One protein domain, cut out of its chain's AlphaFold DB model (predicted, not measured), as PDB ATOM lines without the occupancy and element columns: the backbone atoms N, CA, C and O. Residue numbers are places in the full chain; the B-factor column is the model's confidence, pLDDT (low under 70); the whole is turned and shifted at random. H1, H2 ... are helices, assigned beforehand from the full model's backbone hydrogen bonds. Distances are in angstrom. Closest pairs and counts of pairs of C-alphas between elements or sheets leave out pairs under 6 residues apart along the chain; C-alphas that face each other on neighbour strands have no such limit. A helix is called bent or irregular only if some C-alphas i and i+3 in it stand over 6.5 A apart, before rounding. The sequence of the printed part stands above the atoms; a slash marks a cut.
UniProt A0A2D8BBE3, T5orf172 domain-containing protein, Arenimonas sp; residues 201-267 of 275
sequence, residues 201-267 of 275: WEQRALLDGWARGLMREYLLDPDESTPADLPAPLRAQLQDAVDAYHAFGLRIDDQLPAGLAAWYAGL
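Overview. This is residues 201 to 267 of the 275 residues of the protein "T5orf172 domain-containing protein" of Arenimonas sp (UniProt A0A2D8BBE3). Two helices, H1 and H2, lie side by side and run opposite ways, and a short third helix, H3, crosses over one side of the pair, from the H1 side toward the H2 side. A long loop, residues 216 to 231, joins H1 to H2 around one end of the pair, and a shorter one, residues 248 to 257, comes back from the other end to H3. The packing is not tight between helices: no two of them clearly touch. The printed part has 67 residues, with three named helices in the order H1, H2, H3 and no named strand; the class is all helix, with 36 residues in the helices. The whole is compact and rounded, with a radius of gyration of the C-alphas of 11.0 A and spans of 31 by 21 by 18 A.

Arrangement. Start with H1, residues 204 to 215, and look across to H2, residues 232 to 247. They are close but not clearly touching; their closest C-alphas, those of Ala 211 and Leu 238, are 7.0 A apart. Their lines stand at a shallow tilt of 12 degrees, opposite ways. Go on to H3, residues 258 to 265: it is close to H2 but not clearly touching, and the closest C-alphas, those of Gln 239 and Tyr 264, are 7.3 A apart. The lines of H2 and H3 are about perpendicular, at 75 degrees. H1 and H3 are near each other, with no pair of C-alphas within 8 A but 5 pairs within 10 A. Along the backbones, every O i to N i+4 pair is within hydrogen-bond range in H3, against 6 of 8 in H1 and 11 of 12 in H2.

Along the chain. Find C-alpha 204 at (-23.401, 9.399, -27.697); from there H1 runs 17.3 A to C-alpha 215. H1 is irregular, but only just: C-alphas 205 and 208 are 6.9 A apart, and its line is a rough one. Next find C-alpha 232 at (-6.250, 6.550, -11.972), where H2, the longest helix with 16 residues, begins; it runs 21.5 A to C-alpha 247. H3 runs 10.7 A from C-alpha 258 to C-alpha 265 at (-6.350, 15.657, -27.061).

Size, cuts and confidence. Look for the two C-alphas farthest apart at Leu 220 and Phe 248, 32.5 A from each other. The link from H1 to H2 is long, with 16 residues, and their C-alphas lie 8 to 16 A from the mean of all C-alphas. The link from H2 to H3, with 10 residues, is short but not tight. The printed part runs from 201 to 267 and has no cut. Its mean pLDDT is 90.9, and no printed residue of this model is under 70.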
ATOM      1  N   TRP A 201     -23.068   4.929 -31.243       95.12
ATOM      2  CA  TRP A 201     -23.547   6.207 -31.775       95.12
ATOM      3  C   TRP A 201     -24.881   6.640 -31.162       95.12
ATOM      4  O   TRP A 201     -25.047   7.809 -30.811       95.12
ATOM      5  N   GLU A 202     -25.826   5.717 -30.998       94.56
ATOM      6  CA  GLU A 202     -27.125   5.977 -30.364       94.56
ATOM      7  C   GLU A 202     -26.966   6.430 -28.900       94.56
ATOM      8  O   GLU A 202     -27.720   7.281 -28.434       94.56
ATOM      9  N   GLN A 203     -25.933   5.951 -28.194       91.81
ATOM     10  CA  GLN A 203     -25.636   6.339 -26.808       91.81
ATOM     11  C   GLN A 203     -24.841   7.650 -26.665       91.81
ATOM     12  O   GLN A 203     -24.694   8.138 -25.546       91.81
ATOM     13  N   ARG A 204     -24.332   8.246 -27.755       93.56
ATOM     14  CA  ARG A 204     -23.401   9.399 -27.697       93.56
ATOM     15  C   ARG A 204     -23.952  10.619 -26.957       93.56
ATOM     16  O   ARG A 204     -23.208  11.278 -26.249       93.56
ATOM     17  N   ALA A 205     -25.256  10.874 -27.061       91.19
ATOM     18  CA  ALA A 205     -25.893  12.024 -26.417       91.19
ATOM     19  C   ALA A 205     -25.886  11.931 -24.879       91.19
ATOM     20  O   ALA A 205     -26.117  12.922 -24.193       91.19
ATOM     21  N   LEU A 206     -25.638  10.739 -24.324       91.62
ATOM     22  CA  LEU A 206     -25.534  10.520 -22.882       91.62
ATOM     23  C   LEU A 206     -24.108  10.737 -22.355       91.62
ATOM     24  O   LEU A 206     -23.915  10.746 -21.140       91.62
ATOM     25  N   LEU A 207     -23.119  10.884 -23.243       91.75
ATOM     26  CA  LEU A 207     -21.701  10.877 -22.894       91.75
ATOM     27  C   LEU A 207     -21.307  12.090 -22.048       91.75
ATOM     28  O   LEU A 207     -20.677  11.905 -21.008       91.75
ATOM     29  N   ASP A 208     -21.748  13.293 -22.424       93.06
ATOM     30  CA  ASP A 208     -21.508  14.521 -21.656       93.06
ATOM     31  C   ASP A 208     -22.055  14.404 -20.225       93.06
ATOM     32  O   ASP A 208     -21.318  14.545 -19.246       93.06
ATOM     33  N   GLY A 209     -23.336  14.047 -20.093       92.94
ATOM     34  CA  GLY A 209     -23.990  13.905 -18.792       92.94
ATOM     35  C   GLY A 209     -23.355  12.820 -17.919       92.94
ATOM     36  O   GLY A 209     -23.167  13.026 -16.718       92.94
ATOM     37  N   TRP A 210     -22.980  11.684 -18.514       93.94
ATOM     38  CA  TRP A 210     -22.275  10.612 -17.814       93.94
ATOM     39  C   TRP A 210     -20.887  11.052 -17.333       93.94
ATOM     40  O   TRP A 210     -20.573  10.876 -16.154       93.94
ATOM     41  N   ALA A 211     -20.084  11.666 -18.206       93.19
ATOM     42  CA  ALA A 211     -18.733  12.115 -17.878       93.19
ATOM     43  C   ALA A 211     -18.751  13.166 -16.760       93.19
ATOM     44  O   ALA A 211     -18.015  13.044 -15.782       93.19
ATOM     45  N   ARG A 212     -19.662  14.145 -16.841       92.94
ATOM     46  CA  ARG A 212     -19.875  15.145 -15.781       92.94
ATOM     47  C   ARG A 212     -20.301  14.509 -14.473       92.94
ATOM     48  O   ARG A 212     -19.809  14.904 -13.422       92.94
ATOM     49  N   GLY A 213     -21.216  13.543 -14.527       92.50
ATOM     50  CA  GLY A 213     -21.669  12.813 -13.346       92.50
ATOM     51  C   GLY A 213     -20.513  12.122 -12.625       92.50
ATOM     52  O   GLY A 213     -20.386  12.260 -11.413       92.50
ATOM     53  N   LEU A 214     -19.642  11.456 -13.384       90.88
ATOM     54  CA  LEU A 214     -18.451  10.788 -12.864       90.88
ATOM     55  C   LEU A 214     -17.419  11.790 -12.313       90.88
ATOM     56  O   LEU A 214     -16.874  11.582 -11.233       90.88
ATOM     57  N   MET A 215     -17.180  12.905 -13.008       91.25
ATOM     58  CA  MET A 215     -16.245  13.947 -12.562       91.25
ATOM     59  C   MET A 215     -16.708  14.652 -11.278       91.25
ATOM     60  O   MET A 215     -15.888  14.896 -10.397       91.25
ATOM     61  N   ARG A 216     -18.011  14.936 -11.132       91.31
ATOM     62  CA  ARG A 216     -18.593  15.625  -9.956       91.31
ATOM     63  C   ARG A 216     -18.408  14.885  -8.636       91.31
ATOM     64  O   ARG A 216     -18.533  15.498  -7.583       91.31
ATOM     65  N   GLU A 217     -18.150  13.583  -8.676       87.12
ATOM     66  CA  GLU A 217     -17.881  12.809  -7.462       87.12
ATOM     67  C   GLU A 217     -16.537  13.205  -6.819       87.12
ATOM     68  O   GLU A 217     -16.381  13.085  -5.606       87.12
ATOM     69  N   TYR A 218     -15.594  13.733  -7.609       88.56
ATOM     70  CA  TYR A 218     -14.225  14.034  -7.168       88.56
ATOM     71  C   TYR A 218     -13.807  15.492  -7.392       88.56
ATOM     72  O   TYR A 218     -12.898  15.970  -6.717       88.56
ATOM     73  N   LEU A 219     -14.444  16.200  -8.326       87.62
ATOM     74  CA  LEU A 219     -14.088  17.560  -8.731       87.62
ATOM     75  C   LEU A 219     -15.204  18.536  -8.339       87.62
ATOM     76  O   LEU A 219     -16.383  18.261  -8.560       87.62
ATOM     77  N   LEU A 220     -14.817  19.688  -7.780       83.25
ATOM     78  CA  LEU A 220     -15.751  20.742  -7.356       83.25
ATOM     79  C   LEU A 220     -16.484  21.374  -8.544       83.25
ATOM     80  O   LEU A 220     -17.682  21.629  -8.453       83.25
ATOM     81  N   ASP A 221     -15.766  21.590  -9.648       85.00
ATOM     82  CA  ASP A 221     -16.320  22.134 -10.884       85.00
ATOM     83  C   ASP A 221     -15.883  21.286 -12.094       85.00
ATOM     84  O   ASP A 221     -14.744  21.403 -12.544       85.00
ATOM     85  N   PRO A 222     -16.745  20.408 -12.635       79.62
ATOM     86  CA  PRO A 222     -16.407  19.568 -13.783       79.62
ATOM     87  C   PRO A 222     -16.307  20.339 -15.112       79.62
ATOM     88  O   PRO A 222     -15.795  19.773 -16.075       79.62
ATOM     89  N   ASP A 223     -16.829  21.568 -15.195       80.38
ATOM     90  CA  ASP A 223     -16.750  22.405 -16.396       80.38
ATOM     91  C   ASP A 223     -15.375  23.064 -16.531       80.38
ATOM     92  O   ASP A 223     -14.848  23.174 -17.638       80.38
ATOM     93  N   GLU A 224     -14.784  23.453 -15.401       81.38
ATOM     94  CA  GLU A 224     -13.477  24.118 -15.353       81.38
ATOM     95  C   GLU A 224     -12.313  23.166 -15.030       81.38
ATOM     96  O   GLU A 224     -11.150  23.510 -15.239       81.38
ATOM     97  N   SER A 225     -12.603  21.956 -14.539       84.69
ATOM     98  CA  SER A 225     -11.574  20.986 -14.151       84.69
ATOM     99  C   SER A 225     -11.196  20.028 -15.277       84.69
ATOM    100  O   SER A 225     -11.973  19.724 -16.184       84.69
ATOM    101  N   THR A 226      -9.994  19.465 -15.166       86.56
ATOM    102  CA  THR A 226      -9.533  18.399 -16.062       86.56
ATOM    103  C   THR A 226      -9.613  17.034 -15.373       86.56
ATOM    104  O   THR A 226      -9.459  16.946 -14.153       86.56
ATOM    105  N   PRO A 227      -9.775  15.933 -16.128       89.31
ATOM    106  CA  PRO A 227      -9.674  14.581 -15.583       89.31
ATOM    107  C   PRO A 227      -8.314  14.247 -14.954       89.31
ATOM    108  O   PRO A 227      -8.202  13.205 -14.314       89.31
ATOM    109  N   ALA A 228      -7.272  15.070 -15.133       87.94
ATOM    110  CA  ALA A 228      -5.923  14.783 -14.645       87.94
ATOM    111  C   ALA A 228      -5.873  14.553 -13.125       87.94
ATOM    112  O   ALA A 228      -5.105  13.694 -12.682       87.94
ATOM    113  N   ASP A 229      -6.736  15.244 -12.379       87.19
ATOM    114  CA  ASP A 229      -6.828  15.190 -10.917       87.19
ATOM    115  C   ASP A 229      -7.694  14.029 -10.394       87.19
ATOM    116  O   ASP A 229      -7.786  13.806  -9.186       87.19
ATOM    117  N   LEU A 230      -8.326  13.254 -11.283       91.00
ATOM    118  CA  LEU A 230      -9.113  12.087 -10.887       91.00
ATOM    119  C   LEU A 230      -8.219  10.899 -10.485       91.00
ATOM    120  O   LEU A 230      -7.116  10.723 -11.021       91.00
ATOM    121  N   PRO A 231      -8.726   9.990  -9.629       93.00
ATOM    122  CA  PRO A 231      -8.080   8.707  -9.385       93.00
ATOM    123  C   PRO A 231      -7.821   7.939 -10.685       93.00
ATOM    124  O   PRO A 231      -8.659   7.910 -11.590       93.00
ATOM    125  N   ALA A 232      -6.679   7.249 -10.760       92.38
ATOM    126  CA  ALA A 232      -6.250   6.550 -11.972       92.38
ATOM    127  C   ALA A 232      -7.312   5.607 -12.591       92.38
ATOM    128  O   ALA A 232      -7.464   5.656 -13.811       92.38
ATOM    129  N   PRO A 233      -8.089   4.813 -11.820       90.62
ATOM    130  CA  PRO A 233      -9.137   3.962 -12.393       90.62
ATOM    131  C   PRO A 233     -10.254   4.746 -13.093       90.62
ATOM    132  O   PRO A 233     -10.749   4.314 -14.129       90.62
ATOM    133  N   LEU A 234     -10.624   5.912 -12.558       91.25
ATOM    134  CA  LEU A 234     -11.650   6.778 -13.139       91.25
ATOM    135  C   LEU A 234     -11.144   7.470 -14.408       91.25
ATOM    136  O   LEU A 234     -11.874   7.557 -15.393       91.25
ATOM    137  N   ARG A 235      -9.872   7.894 -14.419       93.56
ATOM    138  CA  ARG A 235      -9.223   8.414 -15.635       93.56
ATOM    139  C   ARG A 235      -9.204   7.375 -16.745       93.56
ATOM    140  O   ARG A 235      -9.588   7.686 -17.866       93.56
ATOM    141  N   ALA A 236      -8.812   6.142 -16.418       92.00
ATOM    142  CA  ALA A 236      -8.822   5.035 -17.367       92.00
ATOM    143  C   ALA A 236     -10.239   4.749 -17.881       92.00
ATOM    144  O   ALA A 236     -10.420   4.525 -19.068       92.00
ATOM    145  N   GLN A 237     -11.260   4.827 -17.021       92.38
ATOM    146  CA  GLN A 237     -12.651   4.640 -17.433       92.38
ATOM    147  C   GLN A 237     -13.136   5.718 -18.415       92.38
ATOM    148  O   GLN A 237     -13.824   5.388 -19.382       92.38
ATOM    149  N   LEU A 238     -12.793   6.990 -18.186       93.75
ATOM    150  CA  LEU A 238     -13.099   8.078 -19.123       93.75
ATOM    151  C   LEU A 238     -12.354   7.892 -20.446       93.75
ATOM    152  O   LEU A 238     -12.965   7.998 -21.507       93.75
ATOM    153  N   GLN A 239     -11.061   7.567 -20.382       94.44
ATOM    154  CA  GLN A 239     -10.244   7.320 -21.565       94.44
ATOM    155  C   GLN A 239     -10.778   6.141 -22.383       94.44
ATOM    156  O   GLN A 239     -11.036   6.304 -23.567       94.44
ATOM    157  N   ASP A 240     -11.030   4.988 -21.757       94.25
ATOM    158  CA  ASP A 240     -11.553   3.792 -22.425       94.25
ATOM    159  C   ASP A 240     -12.907   4.062 -23.101       94.25
ATOM    160  O   ASP A 240     -13.189   3.499 -24.159       94.25
ATOM    161  N   ALA A 241     -13.747   4.918 -22.505       94.12
ATOM    162  CA  ALA A 241     -15.020   5.316 -23.094       94.12
ATOM    163  C   ALA A 241     -14.827   6.161 -24.360       94.12
ATOM    164  O   ALA A 241     -15.501   5.896 -25.352       94.12
ATOM    165  N   VAL A 242     -13.913   7.138 -24.346       94.88
ATOM    166  CA  VAL A 242     -13.594   7.987 -25.510       94.88
ATOM    167  C   VAL A 242     -12.890   7.172 -26.601       94.88
ATOM    168  O   VAL A 242     -13.318   7.199 -27.757       94.88
ATOM    169  N   ASP A 243     -11.900   6.358 -26.225       95.31
ATOM    170  CA  ASP A 243     -11.203   5.415 -27.106       95.31
ATOM    171  C   ASP A 243     -12.197   4.491 -27.827       95.31
ATOM    172  O   ASP A 243     -12.044   4.245 -29.020       95.31
ATOM    173  N   ALA A 244     -13.257   4.025 -27.152       95.38
ATOM    174  CA  ALA A 244     -14.273   3.180 -27.780       95.38
ATOM    175  C   ALA A 244     -14.965   3.871 -28.966       95.38
ATOM    176  O   ALA A 244     -15.209   3.227 -29.982       95.38
ATOM    177  N   TYR A 245     -15.280   5.168 -28.871       95.44
ATOM    178  CA  TYR A 245     -15.868   5.911 -29.993       95.44
ATOM    179  C   TYR A 245     -14.870   6.070 -31.140       95.44
ATOM    180  O   TYR A 245     -15.223   5.815 -32.297       95.44
ATOM    181  N   HIS A 246     -13.618   6.413 -30.827       94.25
ATOM    182  CA  HIS A 246     -12.559   6.523 -31.829       94.25
ATOM    183  C   HIS A 246     -12.256   5.189 -32.512       94.25
ATOM    184  O   HIS A 246     -12.063   5.167 -33.726       94.25
ATOM    185  N   ALA A 247     -12.317   4.075 -31.783       94.81
ATOM    186  CA  ALA A 247     -12.129   2.738 -32.332       94.81
ATOM    187  C   ALA A 247     -13.166   2.392 -33.412       94.81
ATOM    188  O   ALA A 247     -12.871   1.576 -34.279       94.81
ATOM    189  N   PHE A 248     -14.353   3.013 -33.409       94.81
ATOM    190  CA  PHE A 248     -15.355   2.893 -34.481       94.81
ATOM    191  C   PHE A 248     -15.311   4.037 -35.506       94.81
ATOM    192  O   PHE A 248     -16.179   4.106 -36.376       94.81
ATOM    193  N   GLY A 249     -14.335   4.945 -35.416       94.06
ATOM    194  CA  GLY A 249     -14.233   6.127 -36.275       94.06
ATOM    195  C   GLY A 249     -15.315   7.179 -36.009       94.06
ATOM    196  O   GLY A 249     -15.621   7.985 -36.887       94.06
ATOM    197  N   LEU A 250     -15.932   7.169 -34.823       93.50
ATOM    198  CA  LEU A 250     -16.999   8.100 -34.468       93.50
ATOM    199  C   LEU A 250     -16.409   9.389 -33.897       93.50
ATOM    200  O   LEU A 250     -15.627   9.366 -32.948       93.50
ATOM    201  N   ARG A 251     -16.834  10.526 -34.450       90.50
ATOM    202  CA  ARG A 251     -16.511  11.849 -33.908       90.50
ATOM    203  C   ARG A 251     -17.472  12.196 -32.774       90.50
ATOM    204  O   ARG A 251     -18.683  12.097 -32.961       90.50
ATOM    205  N   ILE A 252     -16.923  12.599 -31.631       92.12
ATOM    206  CA  ILE A 252     -17.681  12.928 -30.413       92.12
ATOM    207  C   ILE A 252     -17.207  14.218 -29.736       92.12
ATOM    208  O   ILE A 252     -17.570  14.467 -28.592       92.12
ATOM    209  N   ASP A 253     -16.400  15.035 -30.420       87.06
ATOM    210  CA  ASP A 253     -15.791  16.244 -29.849       87.06
ATOM    211  C   ASP A 253     -16.839  17.196 -29.232       87.06
ATOM    212  O   ASP A 253     -16.601  17.815 -28.201       87.06
ATOM    213  N   ASP A 254     -18.023  17.275 -29.844       89.00
ATOM    214  CA  ASP A 254     -19.165  18.101 -29.434       89.00
ATOM    215  C   ASP A 254     -20.045  17.460 -28.344       89.00
ATOM    216  O   ASP A 254     -20.984  18.087 -27.857       89.00
ATOM    217  N   GLN A 255     -19.762  16.211 -27.972       92.50
ATOM    218  CA  GLN A 255     -20.499  15.423 -26.977       92.50
ATOM    219  C   GLN A 255     -19.687  15.199 -25.692       92.50
ATOM    220  O   GLN A 255     -20.091  14.410 -24.834       92.50
ATOM    221  N   LEU A 256     -18.530  15.856 -25.568       92.00
ATOM    222  CA  LEU A 256     -17.644  15.774 -24.412       92.00
ATOM    223  C   LEU A 256     -17.634  17.090 -23.621       92.00
ATOM    224  O   LEU A 256     -17.654  18.168 -24.220       92.00
ATOM    225  N   PRO A 257     -17.491  17.032 -22.284       91.56
ATOM    226  CA  PRO A 257     -17.142  18.204 -21.493       91.56
ATOM    227  C   PRO A 257     -15.817  18.796 -21.986       91.56
ATOM    228  O   PRO A 257     -14.865  18.056 -22.250       91.56
ATOM    229  N   ALA A 258     -15.728  20.126 -22.070       89.25
ATOM    230  CA  ALA A 258     -14.580  20.813 -22.670       89.25
ATOM    231  C   ALA A 258     -13.237  20.422 -22.023       89.25
ATOM    232  O   ALA A 258     -12.268  20.145 -22.731       89.25
ATOM    233  N   GLY A 259     -13.193  20.320 -20.688       89.56
ATOM    234  CA  GLY A 259     -12.001  19.883 -19.955       89.56
ATOM    235  C   GLY A 259     -11.577  18.443 -20.271       89.56
ATOM    236  O   GLY A 259     -10.382  18.161 -20.354       89.56
ATOM    237  N   LEU A 260     -12.536  17.537 -20.510       91.88
ATOM    238  CA  LEU A 260     -12.263  16.155 -20.918       91.88
ATOM    239  C   LEU A 260     -11.739  16.097 -22.357       91.88
ATOM    240  O   LEU A 260     -10.740  15.424 -22.602       91.88
ATOM    241  N   ALA A 261     -12.360  16.828 -23.286       91.56
ATOM    242  CA  ALA A 261     -11.906  16.900 -24.674       91.56
ATOM    243  C   ALA A 261     -10.470  17.449 -24.779       91.56
ATOM    244  O   ALA A 261      -9.623  16.851 -25.441       91.56
ATOM    245  N   ALA A 262     -10.174  18.545 -24.071       90.50
ATOM    246  CA  ALA A 262      -8.843  19.151 -24.048       90.50
ATOM    247  C   ALA A 262      -7.787  18.225 -23.423       90.50
ATOM    248  O   ALA A 262      -6.688  18.087 -23.960       90.50
ATOM    249  N   TRP A 263      -8.123  17.564 -22.310       91.69
ATOM    250  CA  TRP A 263      -7.236  16.594 -21.669       91.69
ATOM    251  C   TRP A 263      -6.934  15.406 -22.582       91.69
ATOM    252  O   TRP A 263      -5.769  15.045 -22.737       91.69
ATOM    253  N   TYR A 264      -7.961  14.832 -23.214       91.69
ATOM    254  CA  TYR A 264      -7.812  13.675 -24.093       91.69
ATOM    255  C   TYR A 264      -6.964  14.006 -25.331       91.69
ATOM    256  O   TYR A 264      -6.068  13.245 -25.679       91.69
ATOM    257  N   ALA A 265      -7.163  15.184 -25.936       90.31
ATOM    258  CA  ALA A 265      -6.350  15.657 -27.061       90.31
ATOM    259  C   ALA A 265      -4.864  15.873 -26.705       90.31
ATOM    260  O   ALA A 265      -4.007  15.838 -27.585       90.31
ATOM    261  N   GLY A 266      -4.556  16.109 -25.424       89.19
ATOM    262  CA  GLY A 266      -3.193  16.253 -24.915       89.19
ATOM    263  C   GLY A 266      -2.512  14.935 -24.532       89.19
ATOM    264  O   GLY A 266      -1.334  14.955 -24.167       89.19
ATOM    265  N   LEU A 267      -3.217  13.798 -24.585       86.44
ATOM    266  CA  LEU A 267      -2.611  12.497 -24.314       86.44
ATOM    267  C   LEU A 267      -1.651  12.114 -25.453       86.44
ATOM    268  O   LEU A 267      -1.953  12.363 -26.622       86.44
TER     269      LEU A 267